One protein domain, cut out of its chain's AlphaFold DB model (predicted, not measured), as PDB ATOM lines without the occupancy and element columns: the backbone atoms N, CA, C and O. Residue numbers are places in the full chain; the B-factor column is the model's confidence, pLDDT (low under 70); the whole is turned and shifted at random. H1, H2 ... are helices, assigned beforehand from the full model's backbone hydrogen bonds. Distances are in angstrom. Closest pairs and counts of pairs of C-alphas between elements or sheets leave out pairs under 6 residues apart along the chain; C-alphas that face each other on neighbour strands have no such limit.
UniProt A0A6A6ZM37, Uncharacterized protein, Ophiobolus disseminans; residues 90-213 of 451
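This is residues 90 to 213 of the 451 residues of an uncharacterized protein of Ophiobolus disseminans (UniProt A0A6A6ZM37). Helices H2 and H3 meet near the last residues of H2 as a V, and H6 packs on both arms. H4 crosses H3, H5 follows H4 after a tight link, and H1 packs on H5 with its residues 93 to 100; the helices that touch are mostly crossed. The printed part has 124 residues with six named helices, H1 to H6 in order, and no named strand: the class is all helix. It is compact, with a radius of gyration of the C-alphas of 14.1 A, and rounded, spanning 38 by 34 by 32 A.

H3, residues 136 to 158, touches H4, residues 167 to 176, with 143 to 151 alone, at a steep tilt of 62 degrees; the closest C-alphas, of Val 147 and Lys 171, are 6.0 A apart. H3 touches H6, residues 199 to 211, opposite ways at 38 degrees, only just steep; the closest C-alphas are Ala 149 and Ile 209, 6.0 A. H2, residues 112 to 128, touches H3 with 127 to 128 alone, Thr 127 to Ala 139, C-alphas 6.1 A. H2 touches H6 the same way at 59 degrees, C-alphas of Val 120 and Gln 210 6.4 A apart. H5, residues 181 to 190, only just touches H4, with 3 pairs of C-alphas within 8 A; Ala 173 and Leu 184 are closest, 6.2 A. H1, residues 90 to 105, touches H5 with 93 to 100 alone, C-alphas of Leu 96 and Ala 183 6.1 A apart. H1 and H3 are apart. In H1, H2, H4, H5 and H6 every O i to N i+4 pair is within hydrogen-bond range; in H3, 18 of 19.

H3 measures 32.1 A, H2 24.6 A and H1 22.6 A. C-alpha 90 begins H1 at (-15.035, 33.854, -30.326); C-alpha 211 ends H6 at (17.481, 31.576, -27.153).

The farthest C-alphas, Pro 107 and Ala 162, are 39.8 A apart. The printed part has no cut and no long link. Confidence is under 70 in 24 residues, among them 130 to 135 and 157 to 163.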
ATOM      1  N   ASP A  90     -15.193  35.249 -29.900       78.75
ATOM      2  CA  ASP A  90     -15.035  33.854 -30.326       78.75
ATOM      3  C   ASP A  90     -14.704  33.788 -31.828       78.75
ATOM      4  O   ASP A  90     -13.901  32.963 -32.272       78.75
ATOM      5  N   LEU A  91     -15.276  34.709 -32.613       80.94
ATOM      6  CA  LEU A  91     -14.969  34.883 -34.031       80.94
ATOM      7  C   LEU A  91     -13.520  35.366 -34.242       80.94
ATOM      8  O   LEU A  91     -12.803  34.807 -35.074       80.94
ATOM      9  N   GLU A  92     -13.061  36.347 -33.461       78.38
ATOM     10  CA  GLU A  92     -11.669  36.825 -33.455       78.38
ATOM     11  C   GLU A  92     -10.684  35.699 -33.096       78.38
ATOM     12  O   GLU A  92      -9.700  35.481 -33.810       78.38
ATOM     13  N   GLN A  93     -10.976  34.912 -32.053       78.31
ATOM     14  CA  GLN A  93     -10.180  33.734 -31.690       78.31
ATOM     15  C   GLN A  93     -10.134  32.689 -32.817       78.31
ATOM     16  O   GLN A  93      -9.074  32.121 -33.093       78.31
ATOM     17  N   LEU A  94     -11.251  32.457 -33.516       78.88
ATOM     18  CA  LEU A  94     -11.319  31.530 -34.647       78.88
ATOM     19  C   LEU A  94     -10.486  32.015 -35.847       78.88
ATOM     20  O   LEU A  94      -9.810  31.200 -36.485       78.88
ATOM     21  N   TYR A  95     -10.470  33.320 -36.133       83.19
ATOM     22  CA  TYR A  95      -9.583  33.898 -37.149       83.19
ATOM     23  C   TYR A  95      -8.103  33.773 -36.764       83.19
ATOM     24  O   TYR A  95      -7.305  33.315 -37.582       83.19
ATOM     25  N   LEU A  96      -7.734  34.093 -35.519       81.00
ATOM     26  CA  LEU A  96      -6.356  33.977 -35.019       81.00
ATOM     27  C   LEU A  96      -5.856  32.523 -34.998       81.00
ATOM     28  O   LEU A  96      -4.682  32.257 -35.271       81.00
ATOM     29  N   ARG A  97      -6.745  31.560 -34.730       79.50
ATOM     30  CA  ARG A  97      -6.451  30.126 -34.844       79.50
ATOM     31  C   ARG A  97      -6.194  29.711 -36.293       79.50
ATOM     32  O   ARG A  97      -5.166  29.093 -36.562       79.50
ATOM     33  N   LYS A  98      -7.067  30.096 -37.232       82.31
ATOM     34  CA  LYS A  98      -6.867  29.823 -38.667       82.31
ATOM     35  C   LYS A  98      -5.592  30.478 -39.205       82.31
ATOM     36  O   LYS A  98      -4.873  29.851 -39.974       82.31
ATOM     37  N   ALA A  99      -5.271  31.699 -38.780       80.69
ATOM     38  CA  ALA A  99      -4.031  32.378 -39.159       80.69
ATOM     39  C   ALA A  99      -2.780  31.598 -38.705       80.69
ATOM     40  O   ALA A  99      -1.851  31.420 -39.492       80.69
ATOM     41  N   ALA A 100      -2.780  31.058 -37.480       77.38
ATOM     42  CA  ALA A 100      -1.698  30.202 -36.994       77.38
ATOM     43  C   ALA A 100      -1.596  28.871 -37.771       77.38
ATOM     44  O   ALA A 100      -0.493  28.399 -38.046       77.38
ATOM     45  N   GLU A 101      -2.727  28.284 -38.176       81.00
ATOM     46  CA  GLU A 101      -2.763  27.092 -39.039       81.00
ATOM     47  C   GLU A 101      -2.188  27.387 -40.440       81.00
ATOM     48  O   GLU A 101      -1.362  26.615 -40.929       81.00
ATOM     49  N   TYR A 102      -2.510  28.540 -41.042       81.62
ATOM     50  CA  TYR A 102      -1.893  28.986 -42.299       81.62
ATOM     51  C   TYR A 102      -0.379  29.212 -42.169       81.62
ATOM     52  O   TYR A 102       0.364  28.747 -43.031       81.62
ATOM     53  N   LEU A 103       0.102  29.855 -41.095       79.75
ATOM     54  CA  LEU A 103       1.545  30.025 -40.847       79.75
ATOM     55  C   LEU A 103       2.282  28.681 -40.734       79.75
ATOM     56  O   LEU A 103       3.393  28.541 -41.251       79.75
ATOM     57  N   GLY A 104       1.659  27.685 -40.096       77.44
ATOM     58  CA  GLY A 104       2.179  26.317 -40.043       77.44
ATOM     59  C   GLY A 104       2.235  25.648 -41.421       77.44
ATOM     60  O   GLY A 104       3.222  24.984 -41.733       77.44
ATOM     61  N   ALA A 105       1.212  25.867 -42.254       81.56
ATOM     62  CA  ALA A 105       1.066  25.272 -43.583       81.56
ATOM     63  C   ALA A 105       1.899  25.938 -44.698       81.56
ATOM     64  O   ALA A 105       2.006  25.373 -45.788       81.56
ATOM     65  N   LEU A 106       2.496  27.116 -44.463       78.00
ATOM     66  CA  LEU A 106       3.392  27.751 -45.437       78.00
ATOM     67  C   LEU A 106       4.533  26.794 -45.839       78.00
ATOM     68  O   LEU A 106       5.056  26.076 -44.981       78.00
ATOM     69  N   PRO A 107       5.012  26.805 -47.095       73.62
ATOM     70  CA  PRO A 107       6.182  26.022 -47.476       73.62
ATOM     71  C   PRO A 107       7.424  26.487 -46.702       73.62
ATOM     72  O   PRO A 107       7.603  27.671 -46.412       73.62
ATOM     73  N   SER A 108       8.304  25.549 -46.352       65.44
ATOM     74  CA  SER A 108       9.591  25.853 -45.718       65.44
ATOM     75  C   SER A 108      10.646  26.240 -46.757       65.44
ATOM     76  O   SER A 108      11.639  25.548 -46.945       65.44
ATOM     77  N   VAL A 109      10.397  27.354 -47.448       56.97
ATOM     78  CA  VAL A 109      11.382  28.022 -48.311       56.97
ATOM     79  C   VAL A 109      12.462  28.669 -47.424       56.97
ATOM     80  O   VAL A 109      12.227  28.888 -46.234       56.97
ATOM     81  N   ASN A 110      13.634  28.964 -47.998       58.69
ATOM     82  CA  ASN A 110      14.883  29.386 -47.332       58.69
ATOM     83  C   ASN A 110      14.840  30.716 -46.529       58.69
ATOM     84  O   ASN A 110      15.893  31.270 -46.220       58.69
ATOM     85  N   ASP A 111      13.664  31.246 -46.192       70.62
ATOM     86  CA  ASP A 111      13.517  32.400 -45.306       70.62
ATOM     87  C   ASP A 111      13.655  31.969 -43.836       70.62
ATOM     88  O   ASP A 111      12.804  31.269 -43.271       70.62
ATOM     89  N   VAL A 112      14.748  32.416 -43.217       71.88
ATOM     90  CA  VAL A 112      15.094  32.170 -41.808       71.88
ATOM     91  C   VAL A 112      13.984  32.654 -40.867       71.88
ATOM     92  O   VAL A 112      13.701  32.001 -39.862       71.88
ATOM     93  N   SER A 113      13.298  33.744 -41.214       71.94
ATOM     94  CA  SER A 113      12.249  34.369 -40.398       71.94
ATOM     95  C   SER A 113      11.018  33.467 -40.286       71.94
ATOM     96  O   SER A 113      10.463  33.281 -39.203       71.94
ATOM     97  N   VAL A 114      10.623  32.832 -41.394       74.88
ATOM     98  CA  VAL A 114       9.480  31.904 -41.428       74.88
ATOM     99  C   VAL A 114       9.796  30.617 -40.657       74.88
ATOM    100  O   VAL A 114       8.929  30.107 -39.943       74.88
ATOM    101  N   GLN A 115      11.033  30.104 -40.732       76.81
ATOM    102  CA  GLN A 115      11.463  28.948 -39.925       76.81
ATOM    103  C   GLN A 115      11.482  29.256 -38.427       76.81
ATOM    104  O   GLN A 115      11.055  28.427 -37.618       76.81
ATOM    105  N   LEU A 116      11.949  30.450 -38.057       79.94
ATOM    106  CA  LEU A 116      11.978  30.930 -36.682       79.94
ATOM    107  C   LEU A 116      10.562  30.998 -36.092       79.94
ATOM    108  O   LEU A 116      10.280  30.345 -35.084       79.94
ATOM    109  N   ILE A 117       9.653  31.708 -36.769       79.62
ATOM    110  CA  ILE A 117       8.257  31.876 -36.340       79.62
ATOM    111  C   ILE A 117       7.570  30.512 -36.185       79.62
ATOM    112  O   ILE A 117       6.945  30.259 -35.152       79.62
ATOM    113  N   LYS A 118       7.722  29.599 -37.154       82.12
ATOM    114  CA  LYS A 118       7.172  28.232 -37.072       82.12
ATOM    115  C   LYS A 118       7.721  27.452 -35.883       82.12
ATOM    116  O   LYS A 118       6.956  26.817 -35.162       82.12
ATOM    117  N   THR A 119       9.037  27.493 -35.675       81.69
ATOM    118  CA  THR A 119       9.710  26.730 -34.616       81.69
ATOM    119  C   THR A 119       9.257  27.193 -33.236       81.69
ATOM    120  O   THR A 119       8.900  26.360 -32.401       81.69
ATOM    121  N   VAL A 120       9.207  28.510 -33.008       81.06
ATOM    122  CA  VAL A 120       8.729  29.085 -31.744       81.06
ATOM    123  C   VAL A 120       7.235  28.818 -31.551       81.06
ATOM    124  O   VAL A 120       6.848  28.346 -30.486       81.06
ATOM    125  N   THR A 121       6.402  29.027 -32.576       82.56
ATOM    126  CA  THR A 121       4.948  28.790 -32.494       82.56
ATOM    127  C   THR A 121       4.629  27.332 -32.162       82.56
ATOM    128  O   THR A 121       3.829  27.067 -31.267       82.56
ATOM    129  N   ASN A 122       5.284  26.377 -32.831       81.38
ATOM    130  CA  ASN A 122       5.077  24.952 -32.581       81.38
ATOM    131  C   ASN A 122       5.552  24.546 -31.180       81.38
ATOM    132  O   ASN A 122       4.838  23.825 -30.487       81.38
ATOM    133  N   LYS A 123       6.724  25.017 -30.730       78.88
ATOM    134  CA  LYS A 123       7.227  24.696 -29.384       78.88
ATOM    135  C   LYS A 123       6.374  25.324 -28.281       78.88
ATOM    136  O   LYS A 123       6.078  24.639 -27.307       78.88
ATOM    137  N   LEU A 124       5.932  26.574 -28.444       80.31
ATOM    138  CA  LEU A 124       5.064  27.240 -27.474       80.31
ATOM    139  C   LEU A 124       3.715  26.512 -27.376       80.31
ATOM    140  O   LEU A 124       3.356  26.060 -26.290       80.31
ATOM    141  N   ARG A 125       3.042  26.268 -28.510       79.94
ATOM    142  CA  ARG A 125       1.790  25.495 -28.568       79.94
ATOM    143  C   ARG A 125       1.940  24.127 -27.895       79.94
ATOM    144  O   ARG A 125       1.184  23.827 -26.978       79.94
ATOM    145  N   ASN A 126       2.975  23.359 -28.247       79.62
ATOM    146  CA  ASN A 126       3.239  22.034 -27.670       79.62
ATOM    147  C   ASN A 126       3.500  22.042 -26.151       79.62
ATOM    148  O   ASN A 126       3.387  20.990 -25.531       79.62
ATOM    149  N   THR A 127       3.864  23.177 -25.542       78.62
ATOM    150  CA  THR A 127       4.024  23.281 -24.076       78.62
ATOM    151  C   THR A 127       2.752  23.696 -23.335       78.62
ATOM    152  O   THR A 127       2.661  23.466 -22.130       78.62
ATOM    153  N   TYR A 128       1.767  24.287 -24.022       74.50
ATOM    154  CA  TYR A 128       0.507  24.738 -23.415       74.50
ATOM    155  C   TYR A 128      -0.695  23.842 -23.758       74.50
ATOM    156  O   TYR A 128      -1.633  23.795 -22.969       74.50
ATOM    157  N   THR A 129      -0.658  23.073 -24.854       73.19
ATOM    158  CA  THR A 129      -1.684  22.061 -25.158       73.19
ATOM    159  C   THR A 129      -1.669  20.897 -24.156       73.19
ATOM    160  O   THR A 129      -0.582  20.433 -23.807       73.19
ATOM    161  N   PRO A 130      -2.835  20.353 -23.749       59.12
ATOM    162  CA  PRO A 130      -2.919  19.290 -22.741       59.12
ATOM    163  C   PRO A 130      -2.322  17.938 -23.177       59.12
ATOM    164  O   PRO A 130      -1.924  17.161 -22.319       59.12
ATOM    165  N   ASP A 131      -2.185  17.675 -24.483       55.56
ATOM    166  CA  ASP A 131      -1.599  16.434 -25.032       55.56
ATOM    167  C   ASP A 131      -0.049  16.437 -25.080       55.56
ATOM    168  O   ASP A 131       0.579  15.683 -25.833       55.56
ATOM    169  N   ALA A 132       0.602  17.321 -24.318       58.09
ATOM    170  CA  ALA A 132       2.055  17.455 -24.294       58.09
ATOM    171  C   ALA A 132       2.737  16.221 -23.671       58.09
ATOM    172  O   ALA A 132       2.520  15.897 -22.509       58.09
ATOM    173  N   LYS A 133       3.654  15.580 -24.410       58.41
ATOM    174  CA  LYS A 133       4.447  14.413 -23.950       58.41
ATOM    175  C   LYS A 133       5.557  14.751 -22.930       58.41
ATOM    176  O   LYS A 133       6.532  14.011 -22.832       58.41
ATOM    177  N   LEU A 134       5.464  15.888 -22.245       61.31
ATOM    178  CA  LEU A 134       6.466  16.376 -21.294       61.31
ATOM    179  C   LEU A 134       6.036  16.047 -19.864       61.31
ATOM    180  O   LEU A 134       4.839  16.021 -19.575       61.31
ATOM    181  N   SER A 135       7.002  15.844 -18.965       66.44
ATOM    182  CA  SER A 135       6.697  15.769 -17.535       66.44
ATOM    183  C   SER A 135       6.041  17.076 -17.073       66.44
ATOM    184  O   SER A 135       6.394  18.157 -17.560       66.44
ATOM    185  N   THR A 136       5.092  17.002 -16.133       71.19
ATOM    186  CA  THR A 136       4.368  18.176 -15.608       71.19
ATOM    187  C   THR A 136       5.327  19.260 -15.130       71.19
ATOM    188  O   THR A 136       5.159  20.436 -15.452       71.19
ATOM    189  N   ASP A 137       6.388  18.841 -14.449       71.81
ATOM    190  CA  ASP A 137       7.343  19.717 -13.780       71.81
ATOM    191  C   ASP A 137       8.269  20.404 -14.803       71.81
ATOM    192  O   ASP A 137       8.554  21.599 -14.711       71.81
ATOM    193  N   GLU A 138       8.675  19.678 -15.851       74.69
ATOM    194  CA  GLU A 138       9.458  20.220 -16.972       74.69
ATOM    195  C   GLU A 138       8.645  21.236 -17.780       74.69
ATOM    196  O   GLU A 138       9.155  22.293 -18.166       74.69
ATOM    197  N   ALA A 139       7.359  20.945 -18.006       74.81
ATOM    198  CA  ALA A 139       6.450  21.855 -18.684       74.81
ATOM    199  C   ALA A 139       6.270  23.159 -17.891       74.81
ATOM    200  O   ALA A 139       6.282  24.234 -18.492       74.81
ATOM    201  N   GLU A 140       6.155  23.114 -16.560       78.69
ATOM    202  CA  GLU A 140       6.084  24.329 -15.734       78.69
ATOM    203  C   GLU A 140       7.387  25.138 -15.737       78.69
ATOM    204  O   GLU A 140       7.341  26.366 -15.868       78.69
ATOM    205  N   ILE A 141       8.551  24.482 -15.681       80.75
ATOM    206  CA  ILE A 141       9.853  25.155 -15.807       80.75
ATOM    207  C   ILE A 141       9.952  25.893 -17.152       80.75
ATOM    208  O   ILE A 141      10.357  27.058 -17.184       80.75
ATOM    209  N   LEU A 142       9.538  25.262 -18.256       78.31
ATOM    210  CA  LEU A 142       9.532  25.888 -19.584       78.31
ATOM    211  C   LEU A 142       8.542  27.056 -19.678       78.31
ATOM    212  O   LEU A 142       8.911  28.124 -20.164       78.31
ATOM    213  N   LYS A 143       7.322  26.904 -19.145       82.00
ATOM    214  CA  LYS A 143       6.317  27.983 -19.075       82.00
ATOM    215  C   LYS A 143       6.862  29.209 -18.339       82.00
ATOM    216  O   LYS A 143       6.763  30.326 -18.846       82.00
ATOM    217  N   ASN A 144       7.500  29.007 -17.186       80.56
ATOM    218  CA  ASN A 144       8.101  30.090 -16.407       80.56
ATOM    219  C   ASN A 144       9.276  30.759 -17.151       80.56
ATOM    220  O   ASN A 144       9.404  31.984 -17.107       80.56
ATOM    221  N   ARG A 145      10.090  29.993 -17.894       80.19
ATOM    222  CA  ARG A 145      11.157  30.536 -18.757       80.19
ATOM    223  C   ARG A 145      10.611  31.390 -19.908       80.19
ATOM    224  O   ARG A 145      11.126  32.482 -20.129       80.19
ATOM    225  N   TYR A 146       9.552  30.957 -20.596       79.69
ATOM    226  CA  TYR A 146       8.919  31.760 -21.652       79.69
ATOM    227  C   TYR A 146       8.312  33.056 -21.112       79.69
ATOM    228  O   TYR A 146       8.535  34.122 -21.686       79.69
ATOM    229  N   VAL A 147       7.598  32.986 -19.980       83.06
ATOM    230  CA  VAL A 147       7.074  34.173 -19.287       83.06
ATOM    231  C   VAL A 147       8.214  35.140 -18.961       83.06
ATOM    232  O   VAL A 147       8.105  36.324 -19.275       83.06
ATOM    233  N   PHE A 148       9.328  34.650 -18.407       81.94
ATOM    234  CA  PHE A 148      10.499  35.479 -18.120       81.94
ATOM    235  C   PHE A 148      11.085  36.130 -19.383       81.94
ATOM    236  O   PHE A 148      11.335  37.332 -19.371       81.94
ATOM    237  N   ALA A 149      11.245  35.386 -20.484       80.88
ATOM    238  CA  ALA A 149      11.766  35.914 -21.748       80.88
ATOM    239  C   ALA A 149      10.914  37.076 -22.292       80.88
ATOM    240  O   ALA A 149      11.446  38.134 -22.629       80.88
ATOM    241  N   ILE A 150       9.589  36.901 -22.313       79.75
ATOM    242  CA  ILE A 150       8.626  37.898 -22.804       79.75
ATOM    243  C   ILE A 150       8.611  39.137 -21.895       79.75
ATOM    244  O   ILE A 150       8.700  40.264 -22.383       79.75
ATOM    245  N   VAL A 151       8.553  38.944 -20.572       82.81
ATOM    246  CA  VAL A 151       8.600  40.036 -19.582       82.81
ATOM    247  C   VAL A 151       9.911  40.816 -19.694       82.81
ATOM    248  O   VAL A 151       9.895  42.048 -19.670       82.81
ATOM    249  N   ASN A 152      11.041  40.119 -19.839       82.50
ATOM    250  CA  ASN A 152      12.352  40.743 -19.965       82.50
ATOM    251  C   ASN A 152      12.461  41.563 -21.255       82.50
ATOM    252  O   ASN A 152      12.896  42.709 -21.211       82.50
ATOM    253  N   TYR A 153      12.011  41.012 -22.386       78.50
ATOM    254  CA  TYR A 153      12.019  41.712 -23.668       78.50
ATOM    255  C   TYR A 153      11.181  43.000 -23.627       78.50
ATOM    256  O   TYR A 153      11.684  44.079 -23.944       78.50
ATOM    257  N   ILE A 154       9.931  42.923 -23.156       76.00
ATOM    258  CA  ILE A 154       9.034  44.089 -23.121       76.00
ATOM    259  C   ILE A 154       9.562  45.168 -22.156       76.00
ATOM    260  O   ILE A 154       9.630  46.343 -22.519       76.00
ATOM    261  N   ASN A 155      10.006  44.782 -20.956       78.75
ATOM    262  CA  ASN A 155      10.451  45.744 -19.945       78.75
ATOM    263  C   ASN A 155      11.870  46.305 -20.198       78.75
ATOM    264  O   ASN A 155      12.136  47.448 -19.823       78.75
ATOM    265  N   GLN A 156      12.793  45.547 -20.811       73.06
ATOM    266  CA  GLN A 156      14.175  46.002 -21.050       73.06
ATOM    267  C   GLN A 156      14.419  46.570 -22.450       73.06
ATOM    268  O   GLN A 156      15.118  47.579 -22.565       73.06
ATOM    269  N   VAL A 157      13.892  45.923 -23.495       65.50
ATOM    270  CA  VAL A 157      14.184  46.273 -24.895       65.50
ATOM    271  C   VAL A 157      13.189  47.306 -25.398       65.50
ATOM    272  O   VAL A 157      13.593  48.330 -25.940       65.50
ATOM    273  N   LEU A 158      11.891  47.073 -25.181       63.53
ATOM    274  CA  LEU A 158      10.869  47.924 -25.784       63.53
ATOM    275  C   LEU A 158      10.695  49.269 -25.080       63.53
ATOM    276  O   LEU A 158      10.545  50.249 -25.795       63.53
ATOM    277  N   LYS A 159      10.721  49.349 -23.735       64.75
ATOM    278  CA  LYS A 159      10.722  50.586 -22.892       64.75
ATOM    279  C   LYS A 159       9.707  51.710 -23.224       64.75
ATOM    280  O   LYS A 159       9.713  52.747 -22.570       64.75
ATOM    281  N   LYS A 160       8.817  51.506 -24.199       59.44
ATOM    282  CA  LYS A 160       7.820  52.459 -24.722       59.44
ATOM    283  C   LYS A 160       6.567  52.562 -23.833       59.44
ATOM    284  O   LYS A 160       5.738  53.437 -24.056       59.44
ATOM    285  N   THR A 161       6.403  51.675 -22.848       55.53
ATOM    286  CA  THR A 161       5.183  51.547 -22.035       55.53
ATOM    287  C   THR A 161       5.345  52.196 -20.660       55.53
ATOM    288  O   THR A 161       6.288  51.901 -19.931       55.53
ATOM    289  N   ALA A 162       4.385  53.038 -20.262       55.31
ATOM    290  CA  ALA A 162       4.416  53.747 -18.975       55.31
ATOM    291  C   ALA A 162       4.261  52.833 -17.739       55.31
ATOM    292  O   ALA A 162       4.547  53.254 -16.618       55.31
ATOM    293  N   THR A 163       3.815  51.588 -17.925       67.19
ATOM    294  CA  THR A 163       3.707  50.568 -16.876       67.19
ATOM    295  C   THR A 163       4.538  49.331 -17.242       67.19
ATOM    296  O   THR A 163       4.480  48.879 -18.390       67.19
ATOM    297  N   PRO A 164       5.318  48.765 -16.299       71.50
ATOM    298  CA  PRO A 164       6.036  47.517 -16.529       71.50
ATOM    299  C   PRO A 164       5.066  46.332 -16.523       71.50
ATOM    300  O   PRO A 164       4.191  46.233 -15.655       71.50
ATOM    301  N   ILE A 165       5.246  45.405 -17.463       78.31
ATOM    302  CA  ILE A 165       4.464  44.170 -17.521       78.31
ATOM    303  C   ILE A 165       4.840  43.260 -16.341       78.31
ATOM    304  O   ILE A 165       6.022  43.102 -16.018       78.31
ATOM    305  N   LYS A 166       3.836  42.639 -15.710       82.12
ATOM    306  CA  LYS A 166       4.028  41.637 -14.652       82.12
ATOM    307  C   LYS A 166       4.021  40.227 -15.242       82.12
ATOM    308  O   LYS A 166       3.291  39.944 -16.190       82.12
ATOM    309  N   ALA A 167       4.782  39.322 -14.627       79.31
ATOM    310  CA  ALA A 167       4.843  37.919 -15.036       79.31
ATOM    311  C   ALA A 167       3.467  37.227 -15.018       79.31
ATOM    312  O   ALA A 167       3.151  36.490 -15.947       79.31
ATOM    313  N   GLU A 168       2.620  37.525 -14.028       80.62
ATOM    314  CA  GLU A 168       1.278  36.934 -13.919       80.62
ATOM    315  C   GLU A 168       0.345  37.327 -15.077       80.62
ATOM    316  O   GLU A 168      -0.427  36.500 -15.557       80.62
ATOM    317  N   ASP A 169       0.450  38.560 -15.587       79.19
ATOM    318  CA  ASP A 169      -0.356  39.030 -16.720       79.19
ATOM    319  C   ASP A 169       0.000  38.309 -18.026       79.19
ATOM    320  O   ASP A 169      -0.884  38.023 -18.838       79.19
ATOM    321  N   VAL A 170       1.287  37.999 -18.217       80.56
ATOM    322  CA  VAL A 170       1.805  37.235 -19.364       80.56
ATOM    323  C   VAL A 170       1.505  35.746 -19.201       80.56
ATOM    324  O   VAL A 170       1.070  35.105 -20.154       80.56
ATOM    325  N   LYS A 171       1.667  35.195 -17.992       82.94
ATOM    326  CA  LYS A 171       1.330  33.803 -17.663       82.94
ATOM    327  C   LYS A 171      -0.146  33.516 -17.928       82.94
ATOM    328  O   LYS A 171      -0.450  32.543 -18.614       82.94
ATOM    329  N   LYS A 172      -1.036  34.401 -17.468       83.88
ATOM    330  CA  LYS A 172      -2.470  34.314 -17.746       83.88
ATOM    331  C   LYS A 172      -2.770  34.453 -19.239       83.88
ATOM    332  O   LYS A 172      -3.485  33.622 -19.773       83.88
ATOM    333  N   ALA A 173      -2.186  35.432 -19.935       81.75
ATOM    334  CA  ALA A 173      -2.409  35.592 -21.376       81.75
ATOM    335  C   ALA A 173      -1.949  34.369 -22.196       81.75
ATOM    336  O   ALA A 173      -2.626  33.982 -23.141       81.75
ATOM    337  N   LEU A 174      -0.834  33.730 -21.823       81.44
ATOM    338  CA  LEU A 174      -0.351  32.497 -22.457       81.44
ATOM    339  C   LEU A 174      -1.268  31.290 -22.195       81.44
ATOM    340  O   LEU A 174      -1.454  30.473 -23.097       81.44
ATOM    341  N   GLN A 175      -1.841  31.193 -20.990       82.81
ATOM    342  CA  GLN A 175      -2.842  30.181 -20.632       82.81
ATOM    343  C   GLN A 175      -4.167  30.409 -21.377       82.81
ATOM    344  O   GLN A 175      -4.651  29.491 -22.026       82.81
ATOM    345  N   ASP A 176      -4.693  31.637 -21.369       81.19
ATOM    346  CA  ASP A 176      -5.936  32.036 -22.053       81.19
ATOM    347  C   ASP A 176      -5.855  31.882 -23.596       81.19
ATOM    348  O   ASP A 176      -6.880  31.953 -24.277       81.19
ATOM    349  N   CYS A 177      -4.650  31.704 -24.156       79.06
ATOM    350  CA  CYS A 177      -4.386  31.588 -25.597       79.06
ATOM    351  C   CYS A 177      -3.879  30.203 -26.052       79.06
ATOM    352  O   CYS A 177      -3.468  30.085 -27.208       79.06
ATOM    353  N   ASP A 178      -3.832  29.182 -25.186       77.19
ATOM    354  CA  ASP A 178      -3.273  27.842 -25.483       77.19
ATOM    355  C   ASP A 178      -1.854  27.869 -26.110       77.19
ATOM    356  O   ASP A 178      -1.490  27.042 -26.952       77.19
ATOM    357  N   GLY A 179      -1.032  28.864 -25.751       73.94
ATOM    358  CA  GLY A 179       0.287  29.074 -26.359       73.94
ATOM    359  C   GLY A 179       0.274  29.536 -27.829       73.94
ATOM    360  O   GLY A 179       1.316  29.500 -28.484       73.94
ATOM    361  N   ASN A 180      -0.863  29.987 -28.377       79.06
ATOM    362  CA  ASN A 180      -0.918  30.627 -29.694       79.06
ATOM    363  C   ASN A 180      -0.301  32.034 -29.632       79.06
ATOM    364  O   ASN A 180      -0.883  32.971 -29.083       79.06
ATOM    365  N   ILE A 181       0.868  32.190 -30.256       78.56
ATOM    366  CA  ILE A 181       1.631  33.441 -30.238       78.56
ATOM    367  C   ILE A 181       0.903  34.616 -30.913       78.56
ATOM    368  O   ILE A 181       1.042  35.744 -30.455       78.56
ATOM    369  N   LEU A 182       0.072  34.384 -31.939       80.38
ATOM    370  CA  LEU A 182      -0.706  35.461 -32.573       80.38
ATOM    371  C   LEU A 182      -1.800  35.997 -31.640       80.38
ATOM    372  O   LEU A 182      -2.036  37.203 -31.589       80.38
ATOM    373  N   ALA A 183      -2.440  35.112 -30.874       80.25
ATOM    374  CA  ALA A 183      -3.433  35.506 -29.877       80.25
ATOM    375  C   ALA A 183      -2.779  36.220 -28.682       80.25
ATOM    376  O   ALA A 183      -3.303  37.231 -28.215       80.25
ATOM    377  N   LEU A 184      -1.584  35.779 -28.265       81.31
ATOM    378  CA  LEU A 184      -0.758  36.496 -27.292       81.31
ATOM    379  C   LEU A 184      -0.414  37.916 -27.773       81.31
ATOM    380  O   LEU A 184      -0.589  38.867 -27.014       81.31
ATOM    381  N   TYR A 185       0.032  38.079 -29.024       77.69
ATOM    382  CA  TYR A 185       0.296  39.399 -29.605       77.69
ATOM    383  C   TYR A 185      -0.959  40.280 -29.602       77.69
ATOM    384  O   TYR A 185      -0.890  41.416 -29.138       77.69
ATOM    385  N   GLY A 186      -2.116  39.751 -30.017       79.38
ATOM    386  CA  GLY A 186      -3.394  40.468 -29.939       79.38
ATOM    387  C   GLY A 186      -3.745  40.917 -28.514       79.38
ATOM    388  O   GLY A 186      -4.128  42.067 -28.303       79.38
ATOM    389  N   ALA A 187      -3.535  40.055 -27.515       81.31
ATOM    390  CA  ALA A 187      -3.766  40.377 -26.106       81.31
ATOM    391  C   ALA A 187      -2.778  41.421 -25.541       81.31
ATOM    392  O   ALA A 187      -3.152  42.212 -24.675       81.31
ATOM    393  N   LEU A 188      -1.528  41.445 -26.017       77.81
ATOM    394  CA  LEU A 188      -0.514  42.431 -25.621       77.81
ATOM    395  C   LEU A 188      -0.745  43.798 -26.284       77.81
ATOM    396  O   LEU A 188      -0.633  44.825 -25.613       77.81
ATOM    397  N   VAL A 189      -1.131  43.818 -27.563       80.06
ATOM    398  CA  VAL A 189      -1.549  45.030 -28.291       80.06
ATOM    399  C   VAL A 189      -2.824  45.616 -27.677       80.06
ATOM    400  O   VAL A 189      -2.872  46.811 -27.405       80.06
ATOM    401  N   GLY A 190      -3.827  44.788 -27.365       76.81
ATOM    402  CA  GLY A 190      -5.077  45.233 -26.731       76.81
ATOM    403  C   GLY A 190      -4.909  45.805 -25.316       76.81
ATOM    404  O   GLY A 190      -5.775  46.535 -24.841       76.81
ATOM    405  N   LYS A 191      -3.785  45.511 -24.647       77.31
ATOM    406  CA  LYS A 191      -3.363  46.129 -23.377       77.31
ATOM    407  C   LYS A 191      -2.397  47.317 -23.568       77.31
ATOM    408  O   LYS A 191      -1.830  47.804 -22.594       77.31
ATOM    409  N   SER A 192      -2.186  47.771 -24.806       70.50
ATOM    410  CA  SER A 192      -1.254  48.843 -25.188       70.50
ATOM    411  C   SER A 192       0.212  48.590 -24.800       70.50
ATOM    412  O   SER A 192       0.971  49.534 -24.585       70.50
ATOM    413  N   HIS A 193       0.633  47.322 -24.714       67.88
ATOM    414  CA  HIS A 193       2.027  46.962 -24.424       67.88
ATOM    415  C   HIS A 193       2.907  46.829 -25.677       67.88
ATOM    416  O   HIS A 193       4.131  46.805 -25.564       67.88
ATOM    417  N   LEU A 194       2.294  46.752 -26.861       70.75
ATOM    418  CA  LEU A 194       2.960  46.664 -28.162       70.75
ATOM    419  C   LEU A 194       2.242  47.556 -29.181       70.75
ATOM    420  O   LEU A 194       1.015  47.656 -29.159       70.75
ATOM    421  N   ALA A 195       3.008  48.168 -30.084       74.81
ATOM    422  CA  ALA A 195       2.474  48.832 -31.270       74.81
ATOM    423  C   ALA A 195       2.299  47.809 -32.405       74.81
ATOM    424  O   ALA A 195       3.097  46.881 -32.525       74.81
ATOM    425  N   ILE A 196       1.272  47.988 -33.239       66.62
ATOM    426  CA  ILE A 196       0.943  47.063 -34.341       66.62
ATOM    427  C   ILE A 196       2.024  47.076 -35.438       66.62
ATOM    428  O   ILE A 196       2.264  46.054 -36.075       66.62
ATOM    429  N   ASP A 197       2.708  48.208 -35.612       68.75
ATOM    430  CA  ASP A 197       3.609  48.456 -36.745       68.75
ATOM    431  C   ASP A 197       5.064  47.978 -36.520       68.75
ATOM    432  O   ASP A 197       5.899  48.077 -37.418       68.75
ATOM    433  N   ASP A 198       5.397  47.450 -35.333       70.44
ATOM    434  CA  ASP A 198       6.771  47.093 -34.934       70.44
ATOM    435  C   ASP A 198       7.144  45.647 -35.339       70.44
ATOM    436  O   ASP A 198       7.330  44.753 -34.508       70.44
ATOM    437  N   ILE A 199       7.219  45.399 -36.653       67.12
ATOM    438  CA  ILE A 199       7.555  44.078 -37.228       67.12
ATOM    439  C   ILE A 199       8.970  43.626 -36.824       67.12
ATOM    440  O   ILE A 199       9.203  42.434 -36.606       67.12
ATOM    441  N   GLU A 200       9.912  44.558 -36.678       69.38
ATOM    442  CA  GLU A 200      11.272  44.256 -36.219       69.38
ATOM    443  C   GLU A 200      11.249  43.753 -34.768       69.38
ATOM    444  O   GLU A 200      11.763  42.662 -34.494       69.38
ATOM    445  N   GLY A 201      10.535  44.448 -33.873       69.31
ATOM    446  CA  GLY A 201      10.340  44.017 -32.488       69.31
ATOM    447  C   GLY A 201       9.655  42.651 -32.353       69.31
ATOM    448  O   GLY A 201      10.001  41.860 -31.472       69.31
ATOM    449  N   ILE A 202       8.747  42.310 -33.274       71.62
ATOM    450  CA  ILE A 202       8.166  40.963 -33.364       71.62
ATOM    451  C   ILE A 202       9.262  39.918 -33.637       71.62
ATOM    452  O   ILE A 202       9.333  38.904 -32.935       71.62
ATOM    453  N   THR A 203      10.141  40.145 -34.621       74.25
ATOM    454  CA  THR A 203      11.213  39.184 -34.949       74.25
ATOM    455  C   THR A 203      12.247  39.024 -33.835       74.25
ATOM    456  O   THR A 203      12.725  37.910 -33.614       74.25
ATOM    457  N   ASP A 204      12.557  40.086 -33.094       77.19
ATOM    458  CA  ASP A 204      13.508  40.027 -31.981       77.19
ATOM    459  C   ASP A 204      12.920  39.357 -30.733       77.19
ATOM    460  O   ASP A 204      13.626  38.597 -30.068       77.19
ATOM    461  N   LEU A 205      11.616  39.516 -30.462       77.75
ATOM    462  CA  LEU A 205      10.940  38.704 -29.447       77.75
ATOM    463  C   LEU A 205      10.979  37.211 -29.817       77.75
ATOM    464  O   LEU A 205      11.237  36.370 -28.955       77.75
ATOM    465  N   PHE A 206      10.789  36.862 -31.096       77.06
ATOM    466  CA  PHE A 206      10.916  35.474 -31.549       77.06
ATOM    467  C   PHE A 206      12.338  34.910 -31.355       77.06
ATOM    468  O   PHE A 206      12.458  33.767 -30.912       77.06
ATOM    469  N   LYS A 207      13.400  35.690 -31.617       79.81
ATOM    470  CA  LYS A 207      14.796  35.285 -31.331       79.81
ATOM    471  C   LYS A 207      15.023  35.075 -29.832       79.81
ATOM    472  O   LYS A 207      15.480  34.015 -29.431       79.81
ATOM    473  N   MET A 208      14.596  36.020 -28.992       75.81
ATOM    474  CA  MET A 208      14.727  35.912 -27.531       75.81
ATOM    475  C   MET A 208      13.973  34.711 -26.943       75.81
ATOM    476  O   MET A 208      14.461  34.067 -26.017       75.81
ATOM    477  N   ILE A 209      12.796  34.371 -27.480       78.00
ATOM    478  CA  ILE A 209      12.088  33.143 -27.090       78.00
ATOM    479  C   ILE A 209      12.847  31.901 -27.583       78.00
ATOM    480  O   ILE A 209      12.874  30.903 -26.866       78.00
ATOM    481  N   GLN A 210      13.483  31.951 -28.761       78.56
ATOM    482  CA  GLN A 210      14.319  30.861 -29.274       78.56
ATOM    483  C   GLN A 210      15.561  30.622 -28.400       78.56
ATOM    484  O   GLN A 210      15.838  29.470 -28.076       78.56
ATOM    485  N   ASP A 211      16.265  31.672 -27.979       74.56
ATOM    486  CA  ASP A 211      17.481  31.576 -27.153       74.56
ATOM    487  C   ASP A 211      17.209  31.014 -25.745       74.56
ATOM    488  O   ASP A 211      18.090  30.435 -25.110       74.56
ATOM    489  N   VAL A 212      15.970  31.149 -25.261       69.44
ATOM    490  CA  VAL A 212      15.511  30.624 -23.963       69.44
ATOM    491  C   VAL A 212      14.987  29.178 -24.059       69.44
ATOM    492  O   VAL A 212      14.713  28.532 -23.039       69.44
ATOM    493  N   LEU A 213      14.900  28.611 -25.269       64.44
ATOM    494  CA  LEU A 213      14.628  27.186 -25.449       64.44
ATOM    495  C   LEU A 213      15.770  26.340 -24.870       64.44
ATOM    496  O   LEU A 213      16.939  26.696 -25.015       64.44
TER     497      LEU A 213